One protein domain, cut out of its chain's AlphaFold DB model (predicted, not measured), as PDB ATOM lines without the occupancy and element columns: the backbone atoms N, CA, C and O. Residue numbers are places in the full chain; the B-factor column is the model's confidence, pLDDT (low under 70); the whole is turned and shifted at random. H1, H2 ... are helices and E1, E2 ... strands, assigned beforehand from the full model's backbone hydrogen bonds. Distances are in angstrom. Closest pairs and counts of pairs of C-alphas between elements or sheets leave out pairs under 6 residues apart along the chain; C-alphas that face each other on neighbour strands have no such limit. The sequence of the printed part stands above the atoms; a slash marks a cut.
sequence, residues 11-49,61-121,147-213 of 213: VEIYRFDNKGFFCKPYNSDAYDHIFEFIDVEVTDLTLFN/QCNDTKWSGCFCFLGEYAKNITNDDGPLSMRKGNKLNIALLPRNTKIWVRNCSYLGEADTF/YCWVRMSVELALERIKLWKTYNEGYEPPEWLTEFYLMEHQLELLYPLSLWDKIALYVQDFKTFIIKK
ATOM      1  N   VAL A  11     174.034 149.365 151.435       93.94
ATOM      2  CA  VAL A  11     174.479 148.340 152.379       93.94
ATOM      3  C   VAL A  11     174.008 146.967 151.924       93.94
ATOM      4  O   VAL A  11     172.933 146.833 151.344       93.94
ATOM      5  N   GLU A  12     174.809 145.942 152.199       94.75
ATOM      6  CA  GLU A  12     174.391 144.556 152.015       94.75
ATOM      7  C   GLU A  12     173.319 144.177 153.041       94.75
ATOM      8  O   GLU A  12     173.476 144.393 154.246       94.75
ATOM      9  N   ILE A  13     172.249 143.569 152.543       96.06
ATOM     10  CA  ILE A  13     171.182 142.969 153.331       96.06
ATOM     11  C   ILE A  13     171.075 141.484 153.005       96.06
ATOM     12  O   ILE A  13     171.397 141.040 151.899       96.06
ATOM     13  N   TYR A  14     170.590 140.723 153.976       95.75
ATOM     14  CA  TYR A  14     170.640 139.270 153.957       95.75
ATOM     15  C   TYR A  14     169.256 138.685 154.203       95.75
ATOM     16  O   TYR A  14     168.505 139.167 155.050       95.75
ATOM     17  N   ARG A  15     168.916 137.617 153.481       95.12
ATOM     18  CA  ARG A  15     167.666 136.878 153.684       95.12
ATOM     19  C   ARG A  15     167.861 135.373 153.538       95.12
ATOM     20  O   ARG A  15     168.397 134.902 152.537       95.12
ATOM     21  N   PHE A  16     167.320 134.618 154.493       94.56
ATOM     22  CA  PHE A  16     167.377 133.154 154.543       94.56
ATOM     23  C   PHE A  16     166.084 132.520 154.007       94.56
ATOM     24  O   PHE A  16     165.168 132.170 154.756       94.56
ATOM     25  N   ASP A  17     165.978 132.379 152.686       92.81
ATOM     26  CA  ASP A  17     164.782 131.842 152.028       92.81
ATOM     27  C   ASP A  17     165.116 131.189 150.680       92.81
ATOM     28  O   ASP A  17     165.920 131.688 149.898       92.81
ATOM     29  N   ASN A  18     164.462 130.077 150.354       92.00
ATOM     30  CA  ASN A  18     164.668 129.404 149.071       92.00
ATOM     31  C   ASN A  18     164.067 130.164 147.877       92.00
ATOM     32  O   ASN A  18     164.397 129.839 146.734       92.00
ATOM     33  N   LYS A  19     163.199 131.150 148.132       90.44
ATOM     34  CA  LYS A  19     162.483 131.941 147.122       90.44
ATOM     35  C   LYS A  19     163.011 133.374 146.966       90.44
ATOM     36  O   LYS A  19     162.279 134.226 146.476       90.44
ATOM     37  N   GLY A  20     164.255 133.657 147.353       91.31
ATOM     38  CA  GLY A  20     164.818 135.002 147.190       91.31
ATOM     39  C   GLY A  20     164.166 136.017 148.123       91.31
ATOM     40  O   GLY A  20     163.921 135.708 149.291       91.31
ATOM     41  N   PHE A  21     163.861 137.206 147.600       92.31
ATOM     42  CA  PHE A  21     163.173 138.278 148.317       92.31
ATOM     43  C   PHE A  21     161.641 138.248 148.143       92.31
ATOM     44  O   PHE A  21     160.963 139.206 148.496       92.31
ATOM     45  N   PHE A  22     161.060 137.103 147.763       90.12
ATOM     46  CA  PHE A  22     159.611 136.914 147.644       90.12
ATOM     47  C   PHE A  22     158.815 137.349 148.890       90.12
ATOM     48  O   PHE A  22     159.027 136.813 149.986       90.12
ATOM     49  N   CYS A  23     157.878 138.278 148.719       90.94
ATOM     50  CA  CYS A  23     157.036 138.793 149.793       90.94
ATOM     51  C   CYS A  23     155.775 137.954 150.013       90.94
ATOM     52  O   CYS A  23     155.280 137.262 149.124       90.94
ATOM     53  N   LYS A  24     155.263 138.006 151.240       90.88
ATOM     54  CA  LYS A  24     153.984 137.411 151.643       90.88
ATOM     55  C   LYS A  24     153.275 138.378 152.589       90.88
ATOM     56  O   LYS A  24     153.982 139.157 153.234       90.88
ATOM     57  N   PRO A  25     151.937 138.304 152.714       93.31
ATOM     58  CA  PRO A  25     151.219 139.015 153.766       93.31
ATOM     59  C   PRO A  25     151.874 138.780 155.129       93.31
ATOM     60  O   PRO A  25     152.268 137.648 155.424       93.31
ATOM     61  N   TYR A  26     152.005 139.838 155.937       94.25
ATOM     62  CA  TYR A  26     152.601 139.747 157.271       94.25
ATOM     63  C   TYR A  26     151.887 138.706 158.137       94.25
ATOM     64  O   TYR A  26     152.535 137.852 158.720       94.25
ATOM     65  N   ASN A  27     150.558 138.716 158.172       91.06
ATOM     66  CA  ASN A  27     149.793 137.659 158.822       91.06
ATOM     67  C   ASN A  27     149.101 136.803 157.751       91.06
ATOM     68  O   ASN A  27     148.554 137.337 156.786       91.06
ATOM     69  N   SER A  28     149.152 135.482 157.888       85.75
ATOM     70  CA  SER A  28     148.484 134.521 157.007       85.75
ATOM     71  C   SER A  28     148.152 133.243 157.770       85.75
ATOM     72  O   SER A  28     148.769 132.954 158.792       85.75
ATOM     73  N   ASP A  29     147.282 132.403 157.213       80.38
ATOM     74  CA  ASP A  29     146.906 131.121 157.836       80.38
ATOM     75  C   ASP A  29     148.108 130.180 158.078       80.38
ATOM     76  O   ASP A  29     148.044 129.276 158.907       80.38
ATOM     77  N   ALA A  30     149.216 130.386 157.356       76.50
ATOM     78  CA  ALA A  30     150.458 129.628 157.514       76.50
ATOM     79  C   ALA A  30     151.490 130.302 158.440       76.50
ATOM     80  O   ALA A  30     152.422 129.638 158.893       76.50
ATOM     81  N   TYR A  31     151.361 131.609 158.684       73.00
ATOM     82  CA  TYR A  31     152.290 132.413 159.478       73.00
ATOM     83  C   TYR A  31     151.498 133.458 160.266       73.00
ATOM     84  O   TYR A  31     151.188 134.530 159.743       73.00
ATOM     85  N   ASP A  32     151.177 133.134 161.516       82.25
ATOM     86  CA  ASP A  32     150.464 134.045 162.410       82.25
ATOM     87  C   ASP A  32     151.463 134.968 163.117       82.25
ATOM     88  O   ASP A  32     152.116 134.599 164.097       82.25
ATOM     89  N   HIS A  33     151.646 136.164 162.562       86.38
ATOM     90  CA  HIS A  33     152.441 137.206 163.193       86.38
ATOM     91  C   HIS A  33     151.544 138.153 163.992       86.38
ATOM     92  O   HIS A  33     150.596 138.743 163.469       86.38
ATOM     93  N   ILE A  34     151.882 138.315 165.273       85.00
ATOM     94  CA  ILE A  34     151.056 139.036 166.250       85.00
ATOM     95  C   ILE A  34     151.515 140.475 166.510       85.00
ATOM     96  O   ILE A  34     150.775 141.235 167.132       85.00
ATOM     97  N   PHE A  35     152.723 140.845 166.073       92.31
ATOM     98  CA  PHE A  35     153.336 142.122 166.440       92.31
ATOM     99  C   PHE A  35     152.855 143.275 165.556       92.31
ATOM    100  O   PHE A  35     152.744 143.153 164.337       92.31
ATOM    101  N   GLU A  36     152.559 144.402 166.197       94.56
ATOM    102  CA  GLU A  36     151.964 145.576 165.562       94.56
ATOM    103  C   GLU A  36     153.028 146.447 164.865       94.56
ATOM    104  O   GLU A  36     154.206 146.435 165.227       94.56
ATOM    105  N   PHE A  37     152.601 147.234 163.879       96.94
ATOM    106  CA  PHE A  37     153.406 148.251 163.207       96.94
ATOM    107  C   PHE A  37     153.042 149.630 163.752       96.94
ATOM    108  O   PHE A  37     151.914 150.089 163.592       96.94
ATOM    109  N   ILE A  38     153.993 150.302 164.388       96.69
ATOM    110  CA  ILE A  38     153.851 151.662 164.899       96.69
ATOM    111  C   ILE A  38     154.315 152.611 163.783       96.69
ATOM    112  O   ILE A  38     155.511 152.731 163.513       96.69
ATOM    113  N   ASP A  39     153.371 153.252 163.089       95.94
ATOM    114  CA  ASP A  39     153.583 154.110 161.913       95.94
ATOM    115  C   ASP A  39     154.189 155.469 162.279       95.94
ATOM    116  O   ASP A  39     153.624 156.549 162.103       95.94
ATOM    117  N   VAL A  40     155.412 155.408 162.778       95.06
ATOM    118  CA  VAL A  40     156.243 156.527 163.204       95.06
ATOM    119  C   VAL A  40     157.672 156.250 162.766       95.06
ATOM    120  O   VAL A  40     158.101 155.100 162.648       95.06
ATOM    121  N   GLU A  41     158.375 157.320 162.422       97.12
ATOM    122  CA  GLU A  41     159.789 157.269 162.099       97.12
ATOM    123  C   GLU A  41     160.610 157.639 163.332       97.12
ATOM    124  O   GLU A  41     160.474 158.735 163.872       97.12
ATOM    125  N   VAL A  42     161.484 156.729 163.750       97.88
ATOM    126  CA  VAL A  42     162.552 157.015 164.702       97.88
ATOM    127  C   VAL A  42     163.650 157.765 163.958       97.88
ATOM    128  O   VAL A  42     164.218 157.254 162.991       97.88
ATOM    129  N   THR A  43     163.954 158.972 164.428       97.19
ATOM    130  CA  THR A  43     165.011 159.839 163.882       97.19
ATOM    131  C   THR A  43     166.137 160.109 164.873       97.19
ATOM    132  O   THR A  43     167.189 160.593 164.474       97.19
ATOM    133  N   ASP A  44     165.917 159.812 166.153       96.94
ATOM    134  CA  ASP A  44     166.863 160.054 167.236       96.94
ATOM    135  C   ASP A  44     166.960 158.798 168.101       96.94
ATOM    136  O   ASP A  44     165.967 158.324 168.656       96.94
ATOM    137  N   LEU A  45     168.168 158.245 168.188       97.44
ATOM    138  CA  LEU A  45     168.437 157.030 168.946       97.44
ATOM    139  C   LEU A  45     168.500 157.263 170.453       97.44
ATOM    140  O   LEU A  45     168.647 156.282 171.160       97.44
ATOM    141  N   THR A  46     168.414 158.501 170.944       95.62
ATOM    142  CA  THR A  46     168.478 158.845 172.376       95.62
ATOM    143  C   THR A  46     167.103 159.011 173.029       95.62
ATOM    144  O   THR A  46     167.010 159.146 174.249       95.62
ATOM    145  N   LEU A  47     166.028 158.990 172.234       95.00
ATOM    146  CA  LEU A  47     164.660 159.175 172.709       95.00
ATOM    147  C   LEU A  47     163.969 157.826 172.918       95.00
ATOM    148  O   LEU A  47     163.589 157.147 171.962       95.00
ATOM    149  N   PHE A  48     163.752 157.460 174.179       92.94
ATOM    150  CA  PHE A  48     163.156 156.180 174.574       92.94
ATOM    151  C   PHE A  48     161.854 156.370 175.333       92.94
ATOM    152  O   PHE A  48     161.605 157.436 175.894       92.94
ATOM    153  N   ASN A  49     161.067 155.294 175.403       92.00
ATOM    154  CA  ASN A  49     159.844 155.210 176.197       92.00
ATOM    155  C   ASN A  49     158.880 156.370 175.909       92.00
ATOM    156  O   ASN A  49     158.256 156.933 176.804       92.00
ATOM    157  N   GLN A  61     145.734 142.605 159.261       91.88
ATOM    158  CA  GLN A  61     144.743 141.530 159.248       91.88
ATOM    159  C   GLN A  61     145.310 140.280 158.561       91.88
ATOM    160  O   GLN A  61     146.249 140.366 157.765       91.88
ATOM    161  N   CYS A  62     144.728 139.112 158.853       91.75
ATOM    162  CA  CYS A  62     145.095 137.876 158.166       91.75
ATOM    163  C   CYS A  62     144.914 138.040 156.649       91.75
ATOM    164  O   CYS A  62     143.869 138.496 156.182       91.75
ATOM    165  N   ASN A  63     145.945 137.666 155.893       89.00
ATOM    166  CA  ASN A  63     146.038 137.765 154.442       89.00
ATOM    167  C   ASN A  63     145.931 139.204 153.883       89.00
ATOM    168  O   ASN A  63     145.651 139.376 152.695       89.00
ATOM    169  N   ASP A  64     146.196 140.242 154.691       90.62
ATOM    170  CA  ASP A  64     146.247 141.630 154.212       90.62
ATOM    171  C   ASP A  64     147.489 141.872 153.344       90.62
ATOM    172  O   ASP A  64     148.622 141.980 153.826       90.62
ATOM    173  N   THR A  65     147.270 141.993 152.035       90.25
ATOM    174  CA  THR A  65     148.352 142.173 151.069       90.25
ATOM    175  C   THR A  65     149.026 143.539 151.162       90.25
ATOM    176  O   THR A  65     150.138 143.673 150.660       90.25
ATOM    177  N   LYS A  66     148.412 144.548 151.801       92.00
ATOM    178  CA  LYS A  66     149.038 145.872 151.992       92.00
ATOM    179  C   LYS A  66     150.256 145.806 152.905       92.00
ATOM    180  O   LYS A  66     151.169 146.612 152.764       92.00
ATOM    181  N   TRP A  67     150.269 144.826 153.803       94.00
ATOM    182  CA  TRP A  67     151.386 144.521 154.688       94.00
ATOM    183  C   TRP A  67     152.203 143.345 154.163       94.00
ATOM    184  O   TRP A  67     152.744 142.571 154.944       94.00
ATOM    185  N   SER A  68     152.262 143.167 152.840       94.00
ATOM    186  CA  SER A  68     153.160 142.182 152.250       94.00
ATOM    187  C   SER A  68     154.596 142.669 152.298       94.00
ATOM    188  O   SER A  68     154.902 143.831 152.020       94.00
ATOM    189  N   GLY A  69     155.489 141.747 152.611       94.94
ATOM    190  CA  GLY A  69     156.897 142.040 152.787       94.94
ATOM    191  C   GLY A  69     157.681 140.791 153.139       94.94
ATOM    192  O   GLY A  69     157.210 139.657 152.982       94.94
ATOM    193  N   CYS A  70     158.908 140.989 153.595       94.19
ATOM    194  CA  CYS A  70     159.751 139.908 154.059       94.19
ATOM    195  C   CYS A  70     160.738 140.325 155.137       94.19
ATOM    196  O   CYS A  70     161.223 141.451 155.162       94.19
ATOM    197  N   PHE A  71     161.084 139.349 155.969       95.25
ATOM    198  CA  PHE A  71     162.130 139.463 156.971       95.25
ATOM    199  C   PHE A  71     163.506 139.403 156.313       95.25
ATOM    200  O   PHE A  71     163.803 138.490 155.532       95.25
ATOM    201  N   CYS A  72     164.325 140.384 156.651       96.56
ATOM    202  CA  CYS A  72     165.681 140.586 156.176       96.56
ATOM    203  C   CYS A  72     166.578 140.961 157.363       96.56
ATOM    204  O   CYS A  72     166.100 141.301 158.442       96.56
ATOM    205  N   PHE A  73     167.887 140.911 157.147       97.25
ATOM    206  CA  PHE A  73     168.890 141.197 158.167       97.25
ATOM    207  C   PHE A  73     169.896 142.207 157.642       97.25
ATOM    208  O   PHE A  73     170.375 142.088 156.509       97.25
ATOM    209  N   LEU A  74     170.208 143.212 158.459       95.88
ATOM    210  CA  LEU A  74     171.375 144.058 158.238       95.88
ATOM    211  C   LEU A  74     172.638 143.218 158.446       95.88
ATOM    212  O   LEU A  74     172.622 142.212 159.161       95.88
ATOM    213  N   GLY A  75     173.738 143.622 157.808       80.38
ATOM    214  CA  GLY A  75     175.040 143.015 158.075       80.38
ATOM    215  C   GLY A  75     175.348 142.993 159.577       80.38
ATOM    216  O   GLY A  75     174.898 143.867 160.312       80.38
ATOM    217  N   GLU A  76     176.139 142.004 160.010       83.62
ATOM    218  CA  GLU A  76     176.548 141.779 161.413       83.62
ATOM    219  C   GLU A  76     175.563 140.989 162.296       83.62
ATOM    220  O   GLU A  76     175.727 140.966 163.513       83.62
ATOM    221  N   TYR A  77     174.599 140.281 161.701       89.38
ATOM    222  CA  TYR A  77     173.800 139.268 162.400       89.38
ATOM    223  C   TYR A  77     174.665 138.117 162.959       89.38
ATOM    224  O   TYR A  77     175.722 137.788 162.408       89.38
ATOM    225  N   ALA A  78     174.200 137.482 164.041       90.12
ATOM    226  CA  ALA A  78     174.881 136.354 164.679       90.12
ATOM    227  C   ALA A  78     175.072 135.171 163.713       90.12
ATOM    228  O   ALA A  78     174.152 134.767 162.998       90.12
ATOM    229  N   LYS A  79     176.264 134.571 163.675       88.50
ATOM    230  CA  LYS A  79     176.582 133.552 162.649       88.50
ATOM    231  C   LYS A  79     175.790 132.260 162.811       88.50
ATOM    232  O   LYS A  79     175.609 131.528 161.839       88.50
ATOM    233  N   ASN A  80     175.314 131.987 164.021       90.88
ATOM    234  CA  ASN A  80     174.483 130.833 164.334       90.88
ATOM    235  C   ASN A  80     172.990 131.062 164.048       90.88
ATOM    236  O   ASN A  80     172.194 130.204 164.411       90.88
ATOM    237  N   ILE A  81     172.590 132.158 163.384       91.88
ATOM    238  CA  ILE A  81     171.175 132.536 163.224       91.88
ATOM    239  C   ILE A  81     170.279 131.401 162.694       91.88
ATOM    240  O   ILE A  81     169.147 131.282 163.138       91.88
ATOM    241  N   THR A  82     170.783 130.529 161.808       93.69
ATOM    242  CA  THR A  82     170.034 129.378 161.247       93.69
ATOM    243  C   THR A  82     170.476 128.004 161.770       93.69
ATOM    244  O   THR A  82     170.046 126.979 161.237       93.69
ATOM    245  N   ASN A  83     171.347 127.953 162.781       93.38
ATOM    246  CA  ASN A  83     171.753 126.695 163.414       93.38
ATOM    247  C   ASN A  83     170.594 126.090 164.221       93.38
ATOM    248  O   ASN A  83     169.572 126.738 164.420       93.38
ATOM    249  N   ASP A  84     170.745 124.848 164.697       92.06
ATOM    250  CA  ASP A  84     169.684 124.145 165.442       92.06
ATOM    251  C   ASP A  84     169.259 124.876 166.727       92.06
ATOM    252  O   ASP A  84     168.091 124.831 167.104       92.06
ATOM    253  N   ASP A  85     170.196 125.571 167.368       89.25
ATOM    254  CA  ASP A  85     170.010 126.414 168.552       89.25
ATOM    255  C   ASP A  85     169.813 127.903 168.213       89.25
ATOM    256  O   ASP A  85     169.689 128.740 169.105       89.25
ATOM    257  N   GLY A  86     169.802 128.240 166.923       90.06
ATOM    258  CA  GLY A  86     169.658 129.600 166.432       90.06
ATOM    259  C   GLY A  86     168.207 130.094 166.440       90.06
ATOM    260  O   GLY A  86     167.272 129.295 166.318       90.06
ATOM    261  N   PRO A  87     167.997 131.419 166.500       87.56
ATOM    262  CA  PRO A  87     166.663 132.026 166.468       87.56
ATOM    263  C   PRO A  87     165.853 131.697 165.203       87.56
ATOM    264  O   PRO A  87     164.628 131.612 165.246       87.56
ATOM    265  N   LEU A  88     166.530 131.454 164.077       91.06
ATOM    266  CA  LEU A  88     165.926 131.036 162.813       91.06
ATOM    267  C   LEU A  88     166.258 129.581 162.465       91.06
ATOM    268  O   LEU A  88     166.462 129.254 161.290       91.06
ATOM    269  N   SER A  89     166.308 128.686 163.450       93.19
ATOM    270  CA  SER A  89     166.564 127.252 163.231       93.19
ATOM    271  C   SER A  89     165.592 126.613 162.226       93.19
ATOM    272  O   SER A  89     165.982 125.764 161.424       93.19
ATOM    273  N   MET A  90     164.347 127.099 162.142       91.12
ATOM    274  CA  MET A  90     163.367 126.677 161.125       91.12
ATOM    275  C   MET A  90     163.752 127.050 159.682       91.12
ATOM    276  O   MET A  90     163.119 126.595 158.727       91.12
ATOM    277  N   ARG A  91     164.771 127.894 159.497       92.00
ATOM    278  CA  ARG A  91     165.357 128.263 158.201       92.00
ATOM    279  C   ARG A  91     166.656 127.506 157.911       92.00
ATOM    280  O   ARG A  91     167.296 127.797 156.900       92.00
ATOM    281  N   LYS A  92     167.041 126.530 158.741       93.50
ATOM    282  CA  LYS A  92     168.223 125.690 158.517       93.50
ATOM    283  C   LYS A  92     168.189 125.050 157.126       93.50
ATOM    284  O   LYS A  92     167.205 124.434 156.725       93.50
ATOM    285  N   GLY A  93     169.285 125.207 156.382       92.00
ATOM    286  CA  GLY A  93     169.426 124.688 155.018       92.00
ATOM    287  C   GLY A  93     168.763 125.533 153.923       92.00
ATOM    288  O   GLY A  93     168.912 125.207 152.745       92.00
ATOM    289  N   ASN A  94     168.072 126.627 154.267       94.31
ATOM    290  CA  ASN A  94     167.586 127.564 153.259       94.31
ATOM    291  C   ASN A  94     168.739 128.318 152.591       94.31
ATOM    292  O   ASN A  94     169.786 128.571 153.188       94.31
ATOM    293  N   LYS A  95     168.509 128.742 151.346       94.00
ATOM    294  CA  LYS A  95     169.445 129.597 150.610       94.00
ATOM    295  C   LYS A  95     169.617 130.950 151.298       94.00
ATOM    296  O   LYS A  95     168.636 131.591 151.683       94.00
ATOM    297  N   LEU A  96     170.867 131.401 151.376       93.69
ATOM    298  CA  LEU A  96     171.198 132.781 151.705       93.69
ATOM    299  C   LEU A  96     171.118 133.637 150.439       93.69
ATOM    300  O   LEU A  96     171.801 133.362 149.452       93.69
ATOM    301  N   ASN A  97     170.304 134.684 150.484       93.94
ATOM    302  CA  ASN A  97     170.175 135.683 149.432       93.94
ATOM    303  C   ASN A  97     170.754 136.998 149.936       93.94
ATOM    304  O   ASN A  97     170.547 137.363 151.093       93.94
ATOM    305  N   ILE A  98     171.469 137.688 149.054       94.00
ATOM    306  CA  ILE A  98     172.159 138.938 149.357       94.00
ATOM    307  C   ILE A  98     171.727 139.965 148.317       94.00
ATOM    308  O   ILE A  98     171.707 139.664 147.122       94.00
ATOM    309  N   ALA A  99     171.392 141.163 148.780       93.69
ATOM    310  CA  ALA A  99     171.118 142.323 147.943       93.69
ATOM    311  C   ALA A  99     171.735 143.575 148.573       93.69
ATOM    312  O   ALA A  99     172.109 143.571 149.741       93.69
ATOM    313  N   LEU A 100     171.845 144.641 147.793       93.56
ATOM    314  CA  LEU A 100     172.219 145.977 148.228       93.56
ATOM    315  C   LEU A 100     170.959 146.817 148.394       93.56
ATOM    316  O   LEU A 100     170.066 146.752 147.548       93.56
ATOM    317  N   LEU A 101     170.909 147.603 149.465       94.69
ATOM    318  CA  LEU A 101     169.829 148.532 149.772       94.69
ATOM    319  C   LEU A 101     170.406 149.927 150.074       94.69
ATOM    320  O   LEU A 101     171.337 150.013 150.881       94.69
ATOM    321  N   PRO A 102     169.864 151.019 149.506       94.38
ATOM    322  CA  PRO A 102     170.322 152.373 149.814       94.38
ATOM    323  C   PRO A 102     170.187 152.723 151.300       94.38
ATOM    324  O   PRO A 102     169.145 152.478 151.913       94.38
ATOM    325  N   ARG A 103     171.214 153.350 151.884       94.44
ATOM    326  CA  ARG A 103     171.290 153.699 153.319       94.44
ATOM    327  C   ARG A 103     170.221 154.687 153.783       94.44
ATOM    328  O   ARG A 103     169.837 154.681 154.950       94.44
ATOM    329  N   ASN A 104     169.724 155.525 152.883       94.44
ATOM    330  CA  ASN A 104     168.644 156.465 153.173       94.44
ATOM    331  C   ASN A 104     167.251 155.810 153.151       94.44
ATOM    332  O   ASN A 104     166.278 156.459 153.540       94.44
ATOM    333  N   THR A 105     167.133 154.543 152.732       96.06
ATOM    334  CA  THR A 105     165.852 153.826 152.711       96.06
ATOM    335  C   THR A 105     165.290 153.706 154.121       96.06
ATOM    336  O   THR A 105     166.006 153.329 155.049       96.06
ATOM    337  N   LYS A 106     163.998 154.000 154.289       97.75
ATOM    338  CA  LYS A 106     163.273 153.764 155.543       97.75
ATOM    339  C   LYS A 106     162.820 152.313 155.601       97.75
ATOM    340  O   LYS A 106     162.092 151.883 154.721       97.75
ATOM    341  N   ILE A 107     163.224 151.567 156.614       97.81
ATOM    342  CA  ILE A 107     162.865 150.157 156.817       97.81
ATOM    343  C   ILE A 107     162.121 149.992 158.137       97.81
ATOM    344  O   ILE A 107     162.231 150.842 159.021       97.81
ATOM    345  N   TRP A 108     161.379 148.896 158.278       98.38
ATOM    346  CA  TRP A 108     160.735 148.548 159.537       98.38
ATOM    347  C   TRP A 108     161.690 147.730 160.392       98.38
ATOM    348  O   TRP A 108     162.064 146.629 160.013       98.38
ATOM    349  N   VAL A 109     162.081 148.236 161.550       97.88
ATOM    350  CA  VAL A 109     162.925 147.522 162.514       97.88
ATOM    351  C   VAL A 109     162.129 147.211 163.773       97.88
ATOM    352  O   VAL A 109     161.083 147.815 164.009       97.88
ATOM    353  N   ARG A 110     162.646 146.325 164.626       97.25
ATOM    354  CA  ARG A 110     162.093 146.149 165.974       97.25
ATOM    355  C   ARG A 110     162.176 147.446 166.778       97.25
ATOM    356  O   ARG A 110     163.180 148.162 166.698       97.25
ATOM    357  N   ASN A 111     161.152 147.712 167.581       97.25
ATOM    358  CA  ASN A 111     161.002 148.851 168.488       97.25
ATOM    359  C   ASN A 111     161.910 148.739 169.735       97.25
ATOM    360  O   ASN A 111     161.536 149.126 170.836       97.25
ATOM    361  N   CYS A 112     163.119 148.210 169.567       95.06
ATOM    362  CA  CYS A 112     164.155 148.173 170.591       95.06
ATOM    363  C   CYS A 112     165.159 149.296 170.343       95.06
ATOM    364  O   CYS A 112     165.600 149.505 169.202       95.06
ATOM    365  N   SER A 113     165.583 149.959 171.414       95.06
ATOM    366  CA  SER A 113     166.757 150.824 171.369       95.06
ATOM    367  C   SER A 113     168.058 150.019 171.292       95.06
ATOM    368  O   SER A 113     168.075 148.788 171.311       95.06
ATOM    369  N   TYR A 114     169.181 150.736 171.242       95.44
ATOM    370  CA  TYR A 114     170.504 150.137 171.390       95.44
ATOM    371  C   TYR A 114     170.823 149.698 172.834       95.44
ATOM    372  O   TYR A 114     171.867 149.087 173.042       95.44
ATOM    373  N   LEU A 115     169.980 150.011 173.826       94.00
ATOM    374  CA  LEU A 115     170.177 149.598 175.221       94.00
ATOM    375  C   LEU A 115     169.620 148.191 175.492       94.00
ATOM    376  O   LEU A 115     170.149 147.480 176.341       94.00
ATOM    377  N   GLY A 116     168.618 147.750 174.724       90.38
ATOM    378  CA  GLY A 116     168.062 146.399 174.817       90.38
ATOM    379  C   GLY A 116     166.549 146.342 174.614       90.38
ATOM    380  O   GLY A 116     165.905 147.336 174.290       90.38
ATOM    381  N   GLU A 117     165.976 145.155 174.828       88.62
ATOM    382  CA  GLU A 117     164.532 144.904 174.687       88.62
ATOM    383  C   GLU A 117     163.685 145.601 175.768       88.62
ATOM    384  O   GLU A 117     162.509 145.869 175.544       88.62
ATOM    385  N   ALA A 118     164.263 145.906 176.935       88.50
ATOM    386  CA  ALA A 118     163.562 146.621 178.005       88.50
ATOM    387  C   ALA A 118     163.388 148.121 177.702       88.50
ATOM    388  O   ALA A 118     162.456 148.749 178.204       88.50
ATOM    389  N   ASP A 119     164.255 148.676 176.855       91.81
ATOM    390  CA  ASP A 119     164.312 150.095 176.524       91.81
ATOM    391  C   ASP A 119     163.833 150.300 175.088       91.81
ATOM    392  O   ASP A 119     164.607 150.320 174.129       91.81
ATOM    393  N   THR A 120     162.523 150.408 174.918       95.06
ATOM    394  CA  THR A 120     161.896 150.584 173.600       95.06
ATOM    395  C   THR A 120     161.838 152.053 173.187       95.06
ATOM    396  O   THR A 120     161.853 152.933 174.046       95.06
ATOM    397  N   PHE A 121     161.709 152.352 171.890       96.56
ATOM    398  CA  PHE A 121     161.508 153.743 171.457       96.56
ATOM    399  C   PHE A 121     160.132 154.270 171.873       96.56
ATOM    400  O   PHE A 121     160.038 155.374 172.407       96.56
ATOM    401  N   TYR A 147     159.072 143.966 170.337       93.38
ATOM    402  CA  TYR A 147     158.867 143.197 169.116       93.38
ATOM    403  C   TYR A 147     157.934 143.882 168.110       93.38
ATOM    404  O   TYR A 147     157.843 143.416 166.975       93.38
ATOM    405  N   CYS A 148     157.285 144.994 168.461       95.62
ATOM    406  CA  CYS A 148     156.575 145.819 167.484       95.62
ATOM    407  C   CYS A 148     157.546 146.423 166.457       95.62
ATOM    408  O   CYS A 148     158.749 146.538 166.705       95.62
ATOM    409  N   TRP A 149     157.019 146.829 165.306       97.62
ATOM    410  CA  TRP A 149     157.799 147.450 164.239       97.62
ATOM    411  C   TRP A 149     157.723 148.969 164.304       97.62
ATOM    412  O   TRP A 149     156.641 149.527 164.449       97.62
ATOM    413  N   VAL A 150     158.853 149.639 164.116       97.88
ATOM    414  CA  VAL A 150     158.952 151.092 163.907       97.88
ATOM    415  C   VAL A 150     159.746 151.359 162.640       97.88
ATOM    416  O   VAL A 150     160.539 150.515 162.216       97.88
ATOM    417  N   ARG A 151     159.570 152.526 162.019       97.94
ATOM    418  CA  ARG A 151     160.380 152.891 160.852       97.94
ATOM    419  C   ARG A 151     161.661 153.574 161.292       97.94
ATOM    420  O   ARG A 151     161.632 154.428 162.170       97.94
ATOM    421  N   MET A 152     162.767 153.272 160.630       97.50
ATOM    422  CA  MET A 152     163.987 154.076 160.714       97.50
ATOM    423  C   MET A 152     164.767 153.993 159.403       97.50
ATOM    424  O   MET A 152     164.551 153.071 158.614       97.50
ATOM    425  N   SER A 153     165.665 154.945 159.130       97.56
ATOM    426  CA  SER A 153     166.572 154.774 157.987       97.56
ATOM    427  C   SER A 153     167.532 153.616 158.234       97.56
ATOM    428  O   SER A 153     167.938 153.360 159.365       97.56
ATOM    429  N   VAL A 154     167.943 152.946 157.161       97.50
ATOM    430  CA  VAL A 154     168.997 151.925 157.205       97.50
ATOM    431  C   VAL A 154     170.268 152.479 157.856       97.50
ATOM    432  O   VAL A 154     170.887 151.803 158.670       97.50
ATOM    433  N   GLU A 155     170.639 153.724 157.552       96.75
ATOM    434  CA  GLU A 155     171.762 154.410 158.195       96.75
ATOM    435  C   GLU A 155     171.616 154.484 159.720       96.75
ATOM    436  O   GLU A 155     172.531 154.073 160.436       96.75
ATOM    437  N   LEU A 156     170.453 154.916 160.216       97.94
ATOM    438  CA  LEU A 156     170.192 155.017 161.652       97.94
ATOM    439  C   LEU A 156     170.117 153.631 162.315       97.94
ATOM    440  O   LEU A 156     170.554 153.458 163.450       97.94
ATOM    441  N   ALA A 157     169.628 152.613 161.601       97.75
ATOM    442  CA  ALA A 157     169.626 151.229 162.076       97.75
ATOM    443  C   ALA A 157     171.046 150.670 162.255       97.75
ATOM    444  O   ALA A 157     171.332 149.991 163.244       97.75
ATOM    445  N   LEU A 158     171.955 150.984 161.328       97.06
ATOM    446  CA  LEU A 158     173.370 150.620 161.437       97.06
ATOM    447  C   LEU A 158     174.053 151.369 162.588       97.06
ATOM    448  O   LEU A 158     174.853 150.781 163.317       97.06
ATOM    449  N   GLU A 159     173.720 152.645 162.793       97.25
ATOM    450  CA  GLU A 159     174.202 153.407 163.946       97.25
ATOM    451  C   GLU A 159     173.707 152.809 165.270       97.25
ATOM    452  O   GLU A 159     174.500 152.631 166.194       97.25
ATOM    453  N   ARG A 160     172.440 152.383 165.335       97.00
ATOM    454  CA  ARG A 160     171.876 151.662 166.486       97.00
ATOM    455  C   ARG A 160     172.670 150.395 166.810       97.00
ATOM    456  O   ARG A 160     172.994 150.169 167.974       97.00
ATOM    457  N   ILE A 161     173.025 149.597 165.798       96.62
ATOM    458  CA  ILE A 161     173.869 148.400 165.970       96.62
ATOM    459  C   ILE A 161     175.253 148.784 166.514       96.62
ATOM    460  O   ILE A 161     175.749 148.164 167.455       96.62
ATOM    461  N   LYS A 162     175.871 149.833 165.959       96.12
ATOM    462  CA  LYS A 162     177.188 150.319 166.394       96.12
ATOM    463  C   LYS A 162     177.182 150.798 167.849       96.12
ATOM    464  O   LYS A 162     178.109 150.482 168.599       96.12
ATOM    465  N   LEU A 163     176.150 151.536 168.256       96.75
ATOM    466  CA  LEU A 163     175.977 151.969 169.642       96.75
ATOM    467  C   LEU A 163     175.827 150.762 170.566       96.75
ATOM    468  O   LEU A 163     176.574 150.657 171.533       96.75
ATOM    469  N   TRP A 164     174.961 149.804 170.227       96.62
ATOM    470  CA  TRP A 164     174.772 148.592 171.031       96.62
ATOM    471  C   TRP A 164     176.094 147.847 171.259       96.62
ATOM    472  O   TRP A 164     176.419 147.491 172.392       96.62
ATOM    473  N   LYS A 165     176.908 147.689 170.207       95.19
ATOM    474  CA  LYS A 165     178.230 147.043 170.288       95.19
ATOM    475  C   LYS A 165     179.210 147.766 171.204       95.19
ATOM    476  O   LYS A 165     180.065 147.119 171.795       95.19
ATOM    477  N   THR A 166     179.082 149.085 171.332       95.31
ATOM    478  CA  THR A 166     179.936 149.881 172.226       95.31
ATOM    479  C   THR A 166     179.664 149.543 173.696       95.31
ATOM    480  O   THR A 166     180.582 149.570 174.506       95.31
ATOM    481  N   TYR A 167     178.426 149.169 174.036       93.19
ATOM    482  CA  TYR A 167     178.038 148.742 175.387       93.19
ATOM    483  C   TYR A 167     178.152 147.225 175.615       93.19
ATOM    484  O   TYR A 167     178.121 146.781 176.759       93.19
ATOM    485  N   ASN A 168     178.292 146.434 174.547       93.94
ATOM    486  CA  ASN A 168     178.287 144.967 174.576       93.94
ATOM    487  C   ASN A 168     179.518 144.396 173.852       93.94
ATOM    488  O   ASN A 168     179.410 143.543 172.968       93.94
ATOM    489  N   GLU A 169     180.705 144.897 174.200       92.44
ATOM    490  CA  GLU A 169     181.954 144.469 173.572       92.44
ATOM    491  C   GLU A 169     182.167 142.951 173.726       92.44
ATOM    492  O   GLU A 169     181.991 142.380 174.801       92.44
ATOM    493  N   GLY A 170     182.532 142.287 172.625       89.88
ATOM    494  CA  GLY A 170     182.751 140.838 172.581       89.88
ATOM    495  C   GLY A 170     181.503 139.991 172.305       89.88
ATOM    496  O   GLY A 170     181.646 138.790 172.083       89.88
ATOM    497  N   TYR A 171     180.309 140.590 172.249       90.88
ATOM    498  CA  TYR A 171     179.064 139.884 171.933       90.88
ATOM    499  C   TYR A 171     178.643 140.072 170.468       90.88
ATOM    500  O   TYR A 171     178.848 141.129 169.863       90.88
ATOM    501  N   GLU A 172     178.031 139.038 169.881       91.94
ATOM    502  CA  GLU A 172     177.366 139.157 168.579       91.94
ATOM    503  C   GLU A 172     176.000 139.854 168.744       91.94
ATOM    504  O   GLU A 172     175.296 139.583 169.721       91.94
ATOM    505  N   PRO A 173     175.602 140.740 167.810       93.00
ATOM    506  CA  PRO A 173     174.287 141.369 167.824       93.00
ATOM    507  C   PRO A 173     173.140 140.349 167.876       93.00
ATOM    508  O   PRO A 173     173.132 139.403 167.079       93.00
ATOM    509  N   PRO A 174     172.142 140.553 168.749       93.44
ATOM    510  CA  PRO A 174     170.965 139.698 168.791       93.44
ATOM    511  C   PRO A 174     170.084 139.887 167.547       93.44
ATOM    512  O   PRO A 174     170.158 140.900 166.843       93.44
ATOM    513  N   GLU A 175     169.209 138.910 167.294       94.06
ATOM    514  CA  GLU A 175     168.301 138.899 166.140       94.06
ATOM    515  C   GLU A 175     167.467 140.181 166.058       94.06
ATOM    516  O   GLU A 175     167.511 140.865 165.042       94.06
ATOM    517  N   TRP A 176     166.789 140.565 167.145       93.44
ATOM    518  CA  TRP A 176     165.903 141.734 167.182       93.44
ATOM    519  C   TRP A 176     166.595 143.045 166.781       93.44
ATOM    520  O   TRP A 176     165.938 143.995 166.353       93.44
ATOM    521  N   LEU A 177     167.921 143.122 166.916       95.62
ATOM    522  CA  LEU A 177     168.689 144.320 166.600       95.62
ATOM    523  C   LEU A 177     169.025 144.413 165.105       95.62
ATOM    524  O   LEU A 177     169.107 145.520 164.563       95.62
ATOM    525  N   THR A 178     169.220 143.262 164.459       95.81
ATOM    526  CA  THR A 178     169.671 143.147 163.061       95.81
ATOM    527  C   THR A 178     168.545 142.807 162.094       95.81
ATOM    528  O   THR A 178     168.655 143.114 160.906       95.81
ATOM    529  N   GLU A 179     167.460 142.218 162.592       96.75
ATOM    530  CA  GLU A 179     166.250 141.925 161.842       96.75
ATOM    531  C   GLU A 179     165.512 143.209 161.460       96.75
ATOM    532  O   GLU A 179     165.322 144.135 162.259       96.75
ATOM    533  N   PHE A 180     165.037 143.233 160.223       97.69
ATOM    534  CA  PHE A 180     164.117 144.236 159.733       97.69
ATOM    535  C   PHE A 180     163.104 143.616 158.769       97.69
ATOM    536  O   PHE A 180     163.345 142.580 158.146       97.69
ATOM    537  N   TYR A 181     161.960 144.268 158.630       97.50
ATOM    538  CA  TYR A 181     160.925 143.921 157.678       97.50
ATOM    539  C   TYR A 181     160.973 144.884 156.490       97.50
ATOM    540  O   TYR A 181     160.931 146.110 156.638       97.50
ATOM    541  N   LEU A 182     161.095 144.318 155.294       96.44
ATOM    542  CA  LEU A 182     161.099 145.053 154.039       96.44
ATOM    543  C   LEU A 182     159.743 144.870 153.366       96.44
ATOM    544  O   LEU A 182     159.364 143.744 153.038       96.44
ATOM    545  N   MET A 183     159.010 145.963 153.177       95.44
ATOM    546  CA  MET A 183     157.717 145.922 152.497       95.44
ATOM    547  C   MET A 183     157.922 145.642 151.009       95.44
ATOM    548  O   MET A 183     158.928 146.036 150.423       95.44
ATOM    549  N   GLU A 184     156.942 145.010 150.374       92.88
ATOM    550  CA  GLU A 184     157.050 144.557 148.984       92.88
ATOM    551  C   GLU A 184     157.350 145.686 147.991       92.88
ATOM    552  O   GLU A 184     158.217 145.535 147.134       92.88
ATOM    553  N   HIS A 185     156.721 146.854 148.158       89.50
ATOM    554  CA  HIS A 185     156.990 148.021 147.311       89.50
ATOM    555  C   HIS A 185     158.446 148.509 147.399       89.50
ATOM    556  O   HIS A 185     158.915 149.202 146.511       89.50
ATOM    557  N   GLN A 186     159.178 148.152 148.456       92.62
ATOM    558  CA  GLN A 186     160.571 148.554 148.655       92.62
ATOM    559  C   GLN A 186     161.554 147.605 147.973       92.62
ATOM    560  O   GLN A 186     162.746 147.908 147.913       92.62
ATOM    561  N   LEU A 187     161.085 146.467 147.448       90.50
ATOM    562  CA  LEU A 187     161.947 145.556 146.708       90.50
ATOM    563  C   LEU A 187     162.519 146.220 145.457       90.50
ATOM    564  O   LEU A 187     163.649 145.923 145.107       90.50
ATOM    565  N   GLU A 188     161.812 147.153 144.813       86.25
ATOM    566  CA  GLU A 188     162.319 147.850 143.619       86.25
ATOM    567  C   GLU A 188     163.635 148.615 143.855       86.25
ATOM    568  O   GLU A 188     164.372 148.883 142.907       86.25
ATOM    569  N   LEU A 189     163.949 148.920 145.119       88.25
ATOM    570  CA  LEU A 189     165.171 149.605 145.539       88.25
ATOM    571  C   LEU A 189     166.382 148.666 145.642       88.25
ATOM    572  O   LEU A 189     167.509 149.140 145.782       88.25
ATOM    573  N   LEU A 190     166.168 147.347 145.625       88.44
ATOM    574  CA  LEU A 190     167.227 146.370 145.848       88.44
ATOM    575  C   LEU A 190     168.056 146.103 144.590       88.44
ATOM    576  O   LEU A 190     167.540 145.955 143.478       88.44
ATOM    577  N   TYR A 191     169.363 145.920 144.787       80.81
ATOM    578  CA  TYR A 191     170.284 145.560 143.713       80.81
ATOM    579  C   TYR A 191     171.258 144.428 144.095       80.81
ATOM    580  O   TYR A 191     171.948 144.536 145.098       80.81
ATOM    581  N   PRO A 192     171.430 143.374 143.279       79.06
ATOM    582  CA  PRO A 192     170.608 143.023 142.130       79.06
ATOM    583  C   PRO A 192     169.280 142.390 142.574       79.06
ATOM    584  O   PRO A 192     169.253 141.575 143.493       79.06
ATOM    585  N   LEU A 193     168.190 142.684 141.860       73.50
ATOM    586  CA  LEU A 193     166.935 141.946 142.024       73.50
ATOM    587  C   LEU A 193     166.965 140.612 141.276       73.50
ATOM    588  O   LEU A 193     167.297 140.582 140.081       73.50
ATOM    589  N   SER A 194     166.547 139.525 141.927       72.75
ATOM    590  CA  SER A 194     166.373 138.242 141.239       72.75
ATOM    591  C   SER A 194     165.190 138.292 140.257       72.75
ATOM    592  O   SER A 194     164.305 139.141 140.356       72.75
ATOM    593  N   LEU A 195     165.151 137.373 139.284       69.94
ATOM    594  CA  LEU A 195     164.047 137.293 138.317       69.94
ATOM    595  C   LEU A 195     162.688 137.051 138.998       69.94
ATOM    596  O   LEU A 195     161.686 137.616 138.570       69.94
ATOM    597  N   TRP A 196     162.654 136.242 140.059       68.69
ATOM    598  CA  TRP A 196     161.428 135.951 140.806       68.69
ATOM    599  C   TRP A 196     160.896 137.176 141.542       68.69
ATOM    600  O   TRP A 196     159.695 137.425 141.513       68.69
ATOM    601  N   ASP A 197     161.793 137.965 142.129       70.62
ATOM    602  CA  ASP A 197     161.430 139.205 142.821       70.62
ATOM    603  C   ASP A 197     160.868 140.229 141.827       70.62
ATOM    604  O   ASP A 197     159.874 140.895 142.103       70.62
ATOM    605  N   LYS A 198     161.429 140.279 140.609       72.44
ATOM    606  CA  LYS A 198     160.888 141.113 139.525       72.44
ATOM    607  C   LYS A 198     159.478 140.668 139.149       72.44
ATOM    608  O   LYS A 198     158.593 141.502 139.011       72.44
ATOM    609  N   ILE A 199     159.256 139.361 138.992       72.50
ATOM    610  CA  ILE A 199     157.932 138.816 138.658       72.50
ATOM    611  C   ILE A 199     156.909 139.149 139.753       72.50
ATOM    612  O   ILE A 199     155.785 139.517 139.417       72.50
ATOM    613  N   ALA A 200     157.282 139.049 141.033       68.69
ATOM    614  CA  ALA A 200     156.395 139.383 142.149       68.69
ATOM    615  C   ALA A 200     155.885 140.833 142.060       68.69
ATOM    616  O   ALA A 200     154.674 141.047 142.119       68.69
ATOM    617  N   LEU A 201     156.787 141.786 141.793       68.56
ATOM    618  CA  LEU A 201     156.444 143.196 141.572       68.56
ATOM    619  C   LEU A 201     155.467 143.370 140.394       68.56
ATOM    620  O   LEU A 201     154.384 143.933 140.551       68.56
ATOM    621  N   TYR A 202     155.789 142.794 139.230       66.94
ATOM    622  CA  TYR A 202     154.967 142.935 138.019       66.94
ATOM    623  C   TYR A 202     153.545 142.365 138.157       66.94
ATOM    624  O   TYR A 202     152.589 142.933 137.623       66.94
ATOM    625  N   VAL A 203     153.375 141.231 138.844       65.38
ATOM    626  CA  VAL A 203     152.058 140.583 138.991       65.38
ATOM    627  C   VAL A 203     151.102 141.433 139.837       65.38
ATOM    628  O   VAL A 203     149.892 141.424 139.588       65.38
ATOM    629  N   GLN A 204     151.607 142.178 140.819       58.59
ATOM    630  CA  GLN A 204     150.768 143.027 141.664       58.59
ATOM    631  C   GLN A 204     150.385 144.350 141.010       58.59
ATOM    632  O   GLN A 204     149.217 144.742 141.105       58.59
ATOM    633  N   ASP A 205     151.300 144.999 140.290       59.38
ATOM    634  CA  ASP A 205     150.969 146.203 139.518       59.38
ATOM    635  C   ASP A 205     149.822 145.924 138.544       59.38
ATOM    636  O   ASP A 205     148.874 146.706 138.429       59.38
ATOM    637  N   PHE A 206     149.840 144.743 137.921       55.53
ATOM    638  CA  PHE A 206     148.780 144.299 137.024       55.53
ATOM    639  C   PHE A 206     147.432 144.105 137.742       55.53
ATOM    640  O   PHE A 206     146.395 144.543 137.241       55.53
ATOM    641  N   LYS A 207     147.425 143.503 138.941       52.31
ATOM    642  CA  LYS A 207     146.203 143.366 139.759       52.31
ATOM    643  C   LYS A 207     145.650 144.727 140.187       52.31
ATOM    644  O   LYS A 207     144.445 144.952 140.101       52.31
ATOM    645  N   THR A 208     146.519 145.644 140.599       52.44
ATOM    646  CA  THR A 208     146.132 146.991 141.044       52.44
ATOM    647  C   THR A 208     145.591 147.832 139.883       52.44
ATOM    648  O   THR A 208     144.635 148.586 140.061       52.44
ATOM    649  N   PHE A 209     146.147 147.663 138.678       43.00
ATOM    650  CA  PHE A 209     145.666 148.297 137.448       43.00
ATOM    651  C   PHE A 209     144.272 147.812 137.029       43.00
ATOM    652  O   PHE A 209     143.455 148.621 136.596       43.00
ATOM    653  N   ILE A 210     143.983 146.516 137.176       51.09
ATOM    654  CA  ILE A 210     142.664 145.950 136.849       51.09
ATOM    655  C   ILE A 210     141.590 146.439 137.826       51.09
ATOM    656  O   ILE A 210     140.482 146.727 137.397       51.09
ATOM    657  N   ILE A 211     141.907 146.564 139.117       49.38
ATOM    658  CA  ILE A 211     140.934 146.969 140.149       49.38
ATOM    659  C   ILE A 211     140.620 148.478 140.097       49.38
ATOM    660  O   ILE A 211     139.577 148.908 140.580       49.38
ATOM    661  N   LYS A 212     141.504 149.299 139.513       46.66
ATOM    662  CA  LYS A 212     141.305 150.753 139.350       46.66
ATOM    663  C   LYS A 212     140.593 151.158 138.044       46.66
ATOM    664  O   LYS A 212     140.485 152.357 137.789       46.66
ATOM    665  N   LYS A 213     140.140 150.205 137.225       42.50
ATOM    666  CA  LYS A 213     139.312 150.442 136.030       42.50
ATOM    667  C   LYS A 213     137.885 149.973 136.263       42.50
ATOM    668  O   LYS A 213     136.988 150.639 135.706       42.50
TER     669      LYS A 213
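Overview. This is residues 11 to 49, 61 to 121 and 147 to 213 of the 213 residues of an uncharacterized protein of Bacillus sp. CDB3 (UniProt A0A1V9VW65). One strongly twisted sheet of seven strands makes the middle of a compact body, with H1 and the short H2 over one face and the small helix H3 on the opposite face. The longest helix, H4, leads away from H3 as an arm, and its end, residues 205 to 213, of which 205 to 211 belong to H4, sticks out. The printed part has 167 residues, with named elements in the order E1 E2 E3 E4 E5 E6 H1 H2 E7 H3 H4; the mixed sheet runs E2 E6 E5 E7 E3 E1 E4. The class is mixed, helices and strands, with 81 residues, under half, in named elements. The whole is compact, with a radius of gyration of the C-alphas of 16.2 A, yet elongated, spanning 54 by 35 by 30 A.

Along the chain. Begin with the sheet and find C-alpha 11 at (174.479, 148.340, 152.379), where E1, residues 11 to 16, sets out on its 16.9 A from first to last C-alpha. Measured likewise, E2, residues 37 to 41, is 11.1 A long; E3, residues 68 to 74, 19.3 A; E4, residues 96 to 102, 19.7 A; E5, residues 106 to 110, 13.0 A; E6, residues 149 to 153, 13.0 A; and E7, residues 179 to 183, 13.3 A. Find C-alpha 154 at (168.997, 151.925, 157.205); from there H1, residues 154 to 167, runs 20.6 A. H2, residues 175 to 178, is 5.4 A long, and H3, residues 184 to 189, 10.2 A. H4, residues 195 to 211, runs 25.1 A to C-alpha 211 at (140.934, 146.969, 140.149).

Arrangement. Start at edge strand E2, parallel to E6 at 27 degrees, where N 38 and O 149 are 2.8 A apart. Then look at E6 and E5, antiparallel at 138 degrees, with N 109 and O 150 at 2.8 A. E5 and E7 are antiparallel, with N 181 and O 108 at 2.7 A, and so are E7 and E3, with N 72 and O 180 at 2.8 A. The pairing of E3 is staggered: residues 69 to 73 pair with E7 and residues 73 to 74 with E1, antiparallel, where N 73 and O 14 are 2.8 A apart. E1 is antiparallel to edge strand E4, with N 13 and O 99 at 2.8 A. E6, H1 H2 and E7 make a split strand-helix-strand unit, two strands running the same way with E5 between them, and its crossover is right-handed. H1 stands up from the sheet at 45 degrees, at a height over the sheet of 11.5 A. H2, on the same face, is close to H1 but not clearly touching; their closest C-alphas, of Ile 161 and Leu 177, are 6.6 A apart. H3 is on the opposite face, at a height of 6.1 A. H4 is not on the sheet; its residues 197 to 201 alone touch H3, at a steep tilt of 54 degrees, opposite ways, and the closest C-alphas, of Leu 187 and Asp 197, are 7.5 A apart. Every O i to N i+4 pair is within hydrogen-bond range in H1, 12 of 13 in H4 and 0 of 2 in H3, where 2 of 3 O i to N i+3 pairs are; H2 is too short for an i+4 pair.

Size, cuts and confidence. The C-alphas of Gly 170 and Lys 213 are the farthest apart, at 57.6 A. Residues 50 to 60 are cut out, with 26.5 A between C-alphas 49 and 61, and residues 122 to 146, with 11.1 A between C-alphas 121 and 147. The links from E1 to E2 and from E3 to E4 are long. The mean pLDDT of the printed part is 89.0, and residues 195 to 196 and 200 to 213 are under 70.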